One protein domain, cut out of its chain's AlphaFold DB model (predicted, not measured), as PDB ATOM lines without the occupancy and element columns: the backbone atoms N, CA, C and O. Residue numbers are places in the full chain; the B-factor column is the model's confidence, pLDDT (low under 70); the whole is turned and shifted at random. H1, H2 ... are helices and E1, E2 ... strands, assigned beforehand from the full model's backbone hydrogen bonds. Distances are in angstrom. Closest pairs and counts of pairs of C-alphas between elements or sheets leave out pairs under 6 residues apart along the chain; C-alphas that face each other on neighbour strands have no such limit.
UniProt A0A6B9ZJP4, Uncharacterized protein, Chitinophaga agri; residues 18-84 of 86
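Overview. This is residues 18 to 84 of the 86 residues of an uncharacterized protein of Chitinophaga agri (UniProt A0A6B9ZJP4). A two-stranded hairpin, E1 and E2, and two longer helices, H2 and H3, make an open frame round the short helix H1, which lies near the middle with few C-alpha contacts to them. H2 leads into E1 at one corner of the frame, H3 leaves E2 at once, and a long loop, residues 26 to 38, joins H1 to H2. The printed part has 67 residues with three named helices and two named strands, in the order H1, H2, E1, E2, H3; the sheet is antiparallel and the class is mixed, helices and strands. It is compact, with a radius of gyration of the C-alphas of 12.2 A and spans of 32 by 28 by 21 A.

Arrangement. E1, residues 54 to 59, and E2, residues 63 to 68, form a hairpin, antiparallel at 148 degrees; N 55 and O 67 are 2.7 A apart and N 65 and O 57 2.8 A, within hydrogen-bond range. The closest C-alphas of E1 and H3, residues 69 to 82, are those of Cys 54 and Leu 69, 5.1 A apart. The closest of E1 and H2, residues 39 to 52, are those of Val 49 and Trp 55, 6.1 A apart. H2 and H3 are only just apart, 8.1 A at the closest. For H1, residues 18 to 25, and E1 the closest C-alphas are those of Glu 18 and Val 57, at 6.0 A. H1 is close to H2 but not clearly touching, closest at Met 25 and Met 42, C-alphas 6.5 A apart, with a steep tilt of 66 degrees, opposite ways. H1 is also close to H3 but not clearly touching, closest at Tyr 19 and Tyr 76, C-alphas 6.6 A apart, about perpendicular at 80 degrees. In H1, H2 and H3 every O i to N i+4 pair is within hydrogen-bond range.

Along the chain. E1 spans 15.4 A and E2 16.0 A from first to last C-alpha; H2 spans 19.8 A, H3 19.3 A and H1 10.5 A. H1 begins at C-alpha 18 (153.546, 208.885, 120.331), and H3 ends at C-alpha 82 (143.101, 210.908, 131.912).

Size, cuts and confidence. The two C-alphas farthest apart are those of Lys 51 and His 84, 32.5 A. The printed part has no cut. The link from H1 to H2 is long, with 13 residues; the others are tight. The mean pLDDT of the printed part is 77.3, and residues 28 to 35, 59 to 62 and 82 to 84 are under 70.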
ATOM      1  N   GLU A  18     152.399 208.711 119.446       79.88
ATOM      2  CA  GLU A  18     153.546 208.885 120.331       79.88
ATOM      3  C   GLU A  18     153.382 208.152 121.671       79.88
ATOM      4  O   GLU A  18     154.332 207.551 122.178       79.88
ATOM      5  N   TYR A  19     152.171 208.140 122.235       79.31
ATOM      6  CA  TYR A  19     151.906 207.476 123.508       79.31
ATOM      7  C   TYR A  19     151.821 205.954 123.361       79.31
ATOM      8  O   TYR A  19     152.210 205.236 124.287       79.31
ATOM      9  N   ASP A  20     151.329 205.454 122.222       78.44
ATOM     10  CA  ASP A  20     151.314 204.018 121.931       78.44
ATOM     11  C   ASP A  20     152.740 203.499 121.705       78.44
ATOM     12  O   ASP A  20     153.148 202.538 122.352       78.44
ATOM     13  N   LEU A  21     153.553 204.214 120.917       79.38
ATOM     14  CA  LEU A  21     154.984 203.928 120.746       79.38
ATOM     15  C   LEU A  21     155.731 203.924 122.084       79.38
ATOM     16  O   LEU A  21     156.464 202.980 122.379       79.38
ATOM     17  N   TRP A  22     155.496 204.923 122.937       82.50
ATOM     18  CA  TRP A  22     156.103 204.961 124.267       82.50
ATOM     19  C   TRP A  22     155.651 203.795 125.153       82.50
ATOM     20  O   TRP A  22     156.463 203.190 125.853       82.50
ATOM     21  N   ARG A  23     154.367 203.418 125.098       81.69
ATOM     22  CA  ARG A  23     153.855 202.235 125.807       81.69
ATOM     23  C   ARG A  23     154.530 200.954 125.317       81.69
ATOM     24  O   ARG A  23     154.870 200.110 126.144       81.69
ATOM     25  N   ILE A  24     154.726 200.809 124.008       82.00
ATOM     26  CA  ILE A  24     155.431 199.675 123.401       82.00
ATOM     27  C   ILE A  24     156.875 199.624 123.912       82.00
ATOM     28  O   ILE A  24     157.307 198.591 124.421       82.00
ATOM     29  N   MET A  25     157.589 200.752 123.887       79.81
ATOM     30  CA  MET A  25     158.970 200.843 124.380       79.81
ATOM     31  C   MET A  25     159.120 200.523 125.869       79.81
ATOM     32  O   MET A  25     160.159 200.010 126.278       79.81
ATOM     33  N   GLN A  26     158.098 200.797 126.683       79.38
ATOM     34  CA  GLN A  26     158.090 200.475 128.115       79.38
ATOM     35  C   GLN A  26     157.813 198.985 128.410       79.38
ATOM     36  O   GLN A  26     157.691 198.602 129.573       79.38
ATOM     37  N   GLY A  27     157.715 198.135 127.381       70.94
ATOM     38  CA  GLY A  27     157.433 196.703 127.515       70.94
ATOM     39  C   GLY A  27     155.970 196.329 127.266       70.94
ATOM     40  O   GLY A  27     155.521 195.269 127.705       70.94
ATOM     41  N   GLY A  28     155.206 197.197 126.596       66.25
ATOM     42  CA  GLY A  28     153.873 196.876 126.092       66.25
ATOM     43  C   GLY A  28     153.901 195.869 124.935       66.25
ATOM     44  O   GLY A  28     154.955 195.476 124.445       66.25
ATOM     45  N   HIS A  29     152.723 195.447 124.466       64.12
ATOM     46  CA  HIS A  29     152.623 194.609 123.267       64.12
ATOM     47  C   HIS A  29     153.185 195.349 122.053       64.12
ATOM     48  O   HIS A  29     152.686 196.416 121.737       64.12
ATOM     49  N   ASN A  30     154.114 194.731 121.323       66.19
ATOM     50  CA  ASN A  30     154.867 195.251 120.164       66.19
ATOM     51  C   ASN A  30     154.005 195.557 118.918       66.19
ATOM     52  O   ASN A  30     154.483 195.563 117.783       66.19
ATOM     53  N   ARG A  31     152.698 195.712 119.107       61.09
ATOM     54  CA  ARG A  31     151.704 195.829 118.060       61.09
ATOM     55  C   ARG A  31     151.119 197.230 118.091       61.09
ATOM     56  O   ARG A  31     150.233 197.520 118.886       61.09
ATOM     57  N   TYR A  32     151.579 198.034 117.149       65.44
ATOM     58  CA  TYR A  32     151.038 199.341 116.835       65.44
ATOM     59  C   TYR A  32     149.877 199.173 115.835       65.44
ATOM     60  O   TYR A  32     150.069 199.098 114.621       65.44
ATOM     61  N   GLY A  33     148.645 199.009 116.325       66.50
ATOM     62  CA  GLY A  33     147.475 198.749 115.473       66.50
ATOM     63  C   GLY A  33     147.611 197.477 114.608       66.50
ATOM     64  O   GLY A  33     147.493 196.351 115.102       66.50
ATOM     65  N   GLN A  34     147.815 197.639 113.295       60.22
ATOM     66  CA  GLN A  34     148.127 196.535 112.363       60.22
ATOM     67  C   GLN A  34     149.627 196.377 112.074       60.22
ATOM     68  O   GLN A  34     150.024 195.378 111.476       60.22
ATOM     69  N   TYR A  35     150.446 197.332 112.501       65.88
ATOM     70  CA  TYR A  35     151.889 197.327 112.332       65.88
ATOM     71  C   TYR A  35     152.569 196.642 113.522       65.88
ATOM     72  O   TYR A  35     152.146 196.785 114.672       65.88
ATOM     73  N   TYR A  36     153.617 195.873 113.247       72.56
ATOM     74  CA  TYR A  36     154.448 195.261 114.276       72.56
ATOM     75  C   TYR A  36     155.759 196.026 114.327       72.56
ATOM     76  O   TYR A  36     156.500 196.023 113.346       72.56
ATOM     77  N   VAL A  37     156.020 196.686 115.453       74.38
ATOM     78  CA  VAL A  37     157.265 197.430 115.634       74.38
ATOM     79  C   VAL A  37     158.370 196.418 115.897       74.38
ATOM     80  O   VAL A  37     158.306 195.645 116.860       74.38
ATOM     81  N   SER A  38     159.370 196.393 115.021       79.44
ATOM     82  CA  SER A  38     160.486 195.458 115.151       79.44
ATOM     83  C   SER A  38     161.407 195.867 116.298       79.44
ATOM     84  O   SER A  38     161.513 197.040 116.656       79.44
ATOM     85  N   GLN A  39     162.129 194.901 116.870       78.00
ATOM     86  CA  GLN A  39     163.066 195.187 117.960       78.00
ATOM     87  C   GLN A  39     164.181 196.155 117.536       78.00
ATOM     88  O   GLN A  39     164.598 196.982 118.336       78.00
ATOM     89  N   GLU A  40     164.608 196.089 116.273       81.44
ATOM     90  CA  GLU A  40     165.601 196.996 115.679       81.44
ATOM     91  C   GLU A  40     165.091 198.443 115.589       81.44
ATOM     92  O   GLU A  40     165.840 199.392 115.827       81.44
ATOM     93  N   GLU A  41     163.803 198.622 115.295       80.25
ATOM     94  CA  GLU A  41     163.171 199.943 115.255       80.25
ATOM     95  C   GLU A  41     163.027 200.516 116.662       80.25
ATOM     96  O   GLU A  41     163.341 201.683 116.881       80.25
ATOM     97  N   MET A  42     162.634 199.683 117.635       81.56
ATOM     98  CA  MET A  42     162.590 200.082 119.044       81.56
ATOM     99  C   MET A  42     163.969 200.486 119.569       81.56
ATOM    100  O   MET A  42     164.071 201.486 120.273       81.56
ATOM    101  N   ASP A  43     165.016 199.734 119.225       83.06
ATOM    102  CA  ASP A  43     166.397 200.029 119.625       83.06
ATOM    103  C   ASP A  43     166.892 201.341 119.005       83.06
ATOM    104  O   ASP A  43     167.411 202.209 119.706       83.06
ATOM    105  N   THR A  44     166.617 201.548 117.713       84.38
ATOM    106  CA  THR A  44     166.932 202.803 117.017       84.38
ATOM    107  C   THR A  44     166.226 203.990 117.669       84.38
ATOM    108  O   THR A  44     166.844 205.034 117.886       84.38
ATOM    109  N   LEU A  45     164.947 203.832 118.019       81.81
ATOM    110  CA  LEU A  45     164.180 204.882 118.679       81.81
ATOM    111  C   LEU A  45     164.734 205.180 120.079       81.81
ATOM    112  O   LEU A  45     164.927 206.344 120.427       81.81
ATOM    113  N   TRP A  46     165.066 204.144 120.856       82.44
ATOM    114  CA  TRP A  46     165.711 204.291 122.165       82.44
ATOM    115  C   TRP A  46     167.048 205.023 122.055       82.44
ATOM    116  O   TRP A  46     167.305 205.936 122.836       82.44
ATOM    117  N   ALA A  47     167.867 204.686 121.060       85.25
ATOM    118  CA  ALA A  47     169.146 205.343 120.824       85.25
ATOM    119  C   ALA A  47     168.979 206.830 120.470       85.25
ATOM    120  O   ALA A  47     169.785 207.658 120.892       85.25
ATOM    121  N   MET A  48     167.938 207.195 119.715       82.00
ATOM    122  CA  MET A  48     167.638 208.600 119.414       82.00
ATOM    123  C   MET A  48     167.201 209.366 120.661       82.00
ATOM    124  O   MET A  48     167.666 210.481 120.888       82.00
ATOM    125  N   VAL A  49     166.353 208.756 121.484       84.94
ATOM    126  CA  VAL A  49     165.859 209.350 122.728       84.94
ATOM    127  C   VAL A  49     166.974 209.519 123.750       84.94
ATOM    128  O   VAL A  49     167.096 210.588 124.338       84.94
ATOM    129  N   ASP A  50     167.821 208.506 123.924       84.31
ATOM    130  CA  ASP A  50     168.990 208.563 124.806       84.31
ATOM    131  C   ASP A  50     169.980 209.645 124.350       84.31
ATOM    132  O   ASP A  50     170.462 210.445 125.149       84.31
ATOM    133  N   LYS A  51     170.215 209.740 123.035       85.69
ATOM    134  CA  LYS A  51     171.161 210.701 122.463       85.69
ATOM    135  C   LYS A  51     170.660 212.144 122.480       85.69
ATOM    136  O   LYS A  51     171.467 213.056 122.662       85.69
ATOM    137  N   CYS A  52     169.370 212.366 122.241       84.44
ATOM    138  CA  CYS A  52     168.783 213.706 122.211       84.44
ATOM    139  C   CYS A  52     168.266 214.162 123.580       84.44
ATOM    140  O   CYS A  52     168.146 215.363 123.793       84.44
ATOM    141  N   GLY A  53     167.942 213.236 124.488       85.62
ATOM    142  CA  GLY A  53     167.263 213.542 125.751       85.62
ATOM    143  C   GLY A  53     165.830 214.052 125.568       85.62
ATOM    144  O   GLY A  53     165.234 214.565 126.512       85.62
ATOM    145  N   CYS A  54     165.272 213.914 124.364       85.44
ATOM    146  CA  CYS A  54     163.981 214.469 123.980       85.44
ATOM    147  C   CYS A  54     163.121 213.413 123.282       85.44
ATOM    148  O   CYS A  54     163.632 212.478 122.663       85.44
ATOM    149  N   TRP A  55     161.810 213.603 123.348       86.69
ATOM    150  CA  TRP A  55     160.794 212.830 122.657       86.69
ATOM    151  C   TRP A  55     160.054 213.710 121.646       86.69
ATOM    152  O   TRP A  55     159.851 214.897 121.893       86.69
ATOM    153  N   ILE A  56     159.659 213.149 120.504       82.75
ATOM    154  CA  ILE A  56     158.897 213.880 119.484       82.75
ATOM    155  C   ILE A  56     157.409 213.612 119.686       82.75
ATOM    156  O   ILE A  56     156.974 212.461 119.716       82.75
ATOM    157  N   VAL A  57     156.639 214.684 119.827       80.44
ATOM    158  CA  VAL A  57     155.179 214.666 119.927       80.44
ATOM    159  C   VAL A  57     154.609 215.317 118.686       80.44
ATOM    160  O   VAL A  57     155.077 216.386 118.295       80.44
ATOM    161  N   PHE A  58     153.604 214.684 118.088       71.38
ATOM    162  CA  PHE A  58     152.908 215.236 116.939       71.38
ATOM    163  C   PHE A  58     151.675 215.997 117.428       71.38
ATOM    164  O   PHE A  58     150.749 215.413 117.990       71.38
ATOM    165  N   ASP A  59     151.678 217.313 117.237       66.06
ATOM    166  CA  ASP A  59     150.537 218.181 117.526       66.06
ATOM    167  C   ASP A  59     149.913 218.677 116.212       66.06
ATOM    168  O   ASP A  59     150.625 218.918 115.239       66.06
ATOM    169  N   ASP A  60     148.588 218.829 116.167       59.19
ATOM    170  CA  ASP A  60     147.862 219.258 114.957       59.19
ATOM    171  C   ASP A  60     148.245 220.690 114.527       59.19
ATOM    172  O   ASP A  60     148.208 221.013 113.343       59.19
ATOM    173  N   ASP A  61     148.672 221.535 115.475       58.59
ATOM    174  CA  ASP A  61     149.017 222.943 115.226       58.59
ATOM    175  C   ASP A  61     150.521 223.155 114.971       58.59
ATOM    176  O   ASP A  61     150.918 224.055 114.229       58.59
ATOM    177  N   LYS A  62     151.375 222.326 115.589       56.22
ATOM    178  CA  LYS A  62     152.844 222.480 115.564       56.22
ATOM    179  C   LYS A  62     153.605 221.351 114.878       56.22
ATOM    180  O   LYS A  62     154.834 221.406 114.854       56.22
ATOM    181  N   GLU A  63     152.906 220.358 114.337       71.19
ATOM    182  CA  GLU A  63     153.505 219.162 113.745       71.19
ATOM    183  C   GLU A  63     154.476 218.489 114.744       71.19
ATOM    184  O   GLU A  63     154.121 218.255 115.901       71.19
ATOM    185  N   GLU A  64     155.703 218.183 114.317       74.94
ATOM    186  CA  GLU A  64     156.754 217.536 115.107       74.94
ATOM    187  C   GLU A  64     157.356 218.481 116.159       74.94
ATOM    188  O   GLU A  64     158.251 219.284 115.883       74.94
ATOM    189  N   THR A  65     156.914 218.348 117.409       81.50
ATOM    190  CA  THR A  65     157.467 219.091 118.545       81.50
ATOM    191  C   THR A  65     158.377 218.205 119.387       81.50
ATOM    192  O   THR A  65     157.939 217.223 119.983       81.50
ATOM    193  N   ALA A  66     159.651 218.586 119.500       82.94
ATOM    194  CA  ALA A  66     160.577 217.958 120.436       82.94
ATOM    195  C   ALA A  66     160.334 218.473 121.862       82.94
ATOM    196  O   ALA A  66     160.494 219.663 122.140       82.94
ATOM    197  N   VAL A  67     159.976 217.570 122.769       87.12
ATOM    198  CA  VAL A  67     159.825 217.828 124.204       87.12
ATOM    199  C   VAL A  67     160.906 217.086 124.978       87.12
ATOM    200  O   VAL A  67     161.326 216.005 124.584       87.12
ATOM    201  N   ASP A  68     161.366 217.650 126.087       89.12
ATOM    202  CA  ASP A  68     162.285 216.953 126.986       89.12
ATOM    203  C   ASP A  68     161.623 215.699 127.594       89.12
ATOM    204  O   ASP A  68     160.400 215.639 127.755       89.12
ATOM    205  N   LEU A  69     162.426 214.691 127.942       85.56
ATOM    206  CA  LEU A  69     161.922 213.438 128.507       85.56
ATOM    207  C   LEU A  69     161.147 213.603 129.821       85.56
ATOM    208  O   LEU A  69     160.233 212.819 130.076       85.56
ATOM    209  N   ASP A  70     161.496 214.569 130.667       87.62
ATOM    210  CA  ASP A  70     160.770 214.870 131.902       87.62
ATOM    211  C   ASP A  70     159.378 215.421 131.576       87.62
ATOM    212  O   ASP A  70     158.365 214.873 132.017       87.62
ATOM    213  N   THR A  71     159.326 216.391 130.655       87.44
ATOM    214  CA  THR A  71     158.069 216.967 130.147       87.44
ATOM    215  C   THR A  71     157.192 215.885 129.514       87.44
ATOM    216  O   THR A  71     155.988 215.807 129.766       87.44
ATOM    217  N   TRP A  72     157.797 215.003 128.717       87.50
ATOM    218  CA  TRP A  72     157.106 213.881 128.096       87.50
ATOM    219  C   TRP A  72     156.524 212.911 129.125       87.50
ATOM    220  O   TRP A  72     155.377 212.488 128.991       87.50
ATOM    221  N   LYS A  73     157.275 212.568 130.179       85.94
ATOM    222  CA  LYS A  73     156.779 211.694 131.253       85.94
ATOM    223  C   LYS A  73     155.581 212.307 131.963       85.94
ATOM    224  O   LYS A  73     154.638 211.577 132.261       85.94
ATOM    225  N   GLU A  74     155.584 213.616 132.206       87.19
ATOM    226  CA  GLU A  74     154.431 214.318 132.778       87.19
ATOM    227  C   GLU A  74     153.218 214.280 131.838       87.19
ATOM    228  O   GLU A  74     152.105 213.963 132.272       87.19
ATOM    229  N   MET A  75     153.429 214.530 130.542       84.19
ATOM    230  CA  MET A  75     152.383 214.432 129.518       84.19
ATOM    231  C   MET A  75     151.812 213.012 129.429       84.19
ATOM    232  O   MET A  75     150.594 212.833 129.486       84.19
ATOM    233  N   TYR A  76     152.673 211.993 129.375       84.94
ATOM    234  CA  TYR A  76     152.271 210.588 129.345       84.94
ATOM    235  C   TYR A  76     151.541 210.182 130.622       84.94
ATOM    236  O   TYR A  76     150.502 209.527 130.556       84.94
ATOM    237  N   ALA A  77     152.030 210.592 131.794       84.69
ATOM    238  CA  ALA A  77     151.358 210.329 133.059       84.69
ATOM    239  C   ALA A  77     149.960 210.955 133.075       84.69
ATOM    240  O   ALA A  77     149.002 210.294 133.475       84.69
ATOM    241  N   ARG A  78     149.810 212.192 132.588       82.81
ATOM    242  CA  ARG A  78     148.506 212.850 132.456       82.81
ATOM    243  C   ARG A  78     147.600 212.134 131.457       82.81
ATOM    244  O   ARG A  78     146.415 211.989 131.740       82.81
ATOM    245  N   TYR A  79     148.139 211.657 130.338       80.44
ATOM    246  CA  TYR A  79     147.402 210.864 129.355       80.44
ATOM    247  C   TYR A  79     146.900 209.543 129.958       80.44
ATOM    248  O   TYR A  79     145.711 209.240 129.888       80.44
ATOM    249  N   VAL A  80     147.773 208.787 130.628       77.38
ATOM    250  CA  VAL A  80     147.419 207.518 131.282       77.38
ATOM    251  C   VAL A  80     146.392 207.729 132.396       77.38
ATOM    252  O   VAL A  80     145.436 206.964 132.483       77.38
ATOM    253  N   ASN A  81     146.548 208.773 133.216       75.62
ATOM    254  CA  ASN A  81     145.581 209.106 134.267       75.62
ATOM    255  C   ASN A  81     144.257 209.649 133.698       75.62
ATOM    256  O   ASN A  81     143.206 209.432 134.293       75.62
ATOM    257  N   GLY A  82     144.287 210.345 132.560       67.06
ATOM    258  CA  GLY A  82     143.101 210.908 131.912       67.06
ATOM    259  C   GLY A  82     142.272 209.890 131.126       67.06
ATOM    260  O   GLY A  82     141.079 210.113 130.939       67.06
ATOM    261  N   ASN A  83     142.868 208.773 130.690       59.56
ATOM    262  CA  ASN A  83     142.231 207.826 129.771       59.56
ATOM    263  C   ASN A  83     141.664 206.543 130.427       59.56
ATOM    264  O   ASN A  83     141.429 205.566 129.718       59.56
ATOM    265  N   HIS A  84     141.429 206.504 131.752       46.91
ATOM    266  CA  HIS A  84     140.654 205.411 132.371       46.91
ATOM    267  C   HIS A  84     140.042 205.735 133.755       46.91
ATOM    268  O   HIS A  84     140.547 205.324 134.796       46.91
TER     269      HIS A  84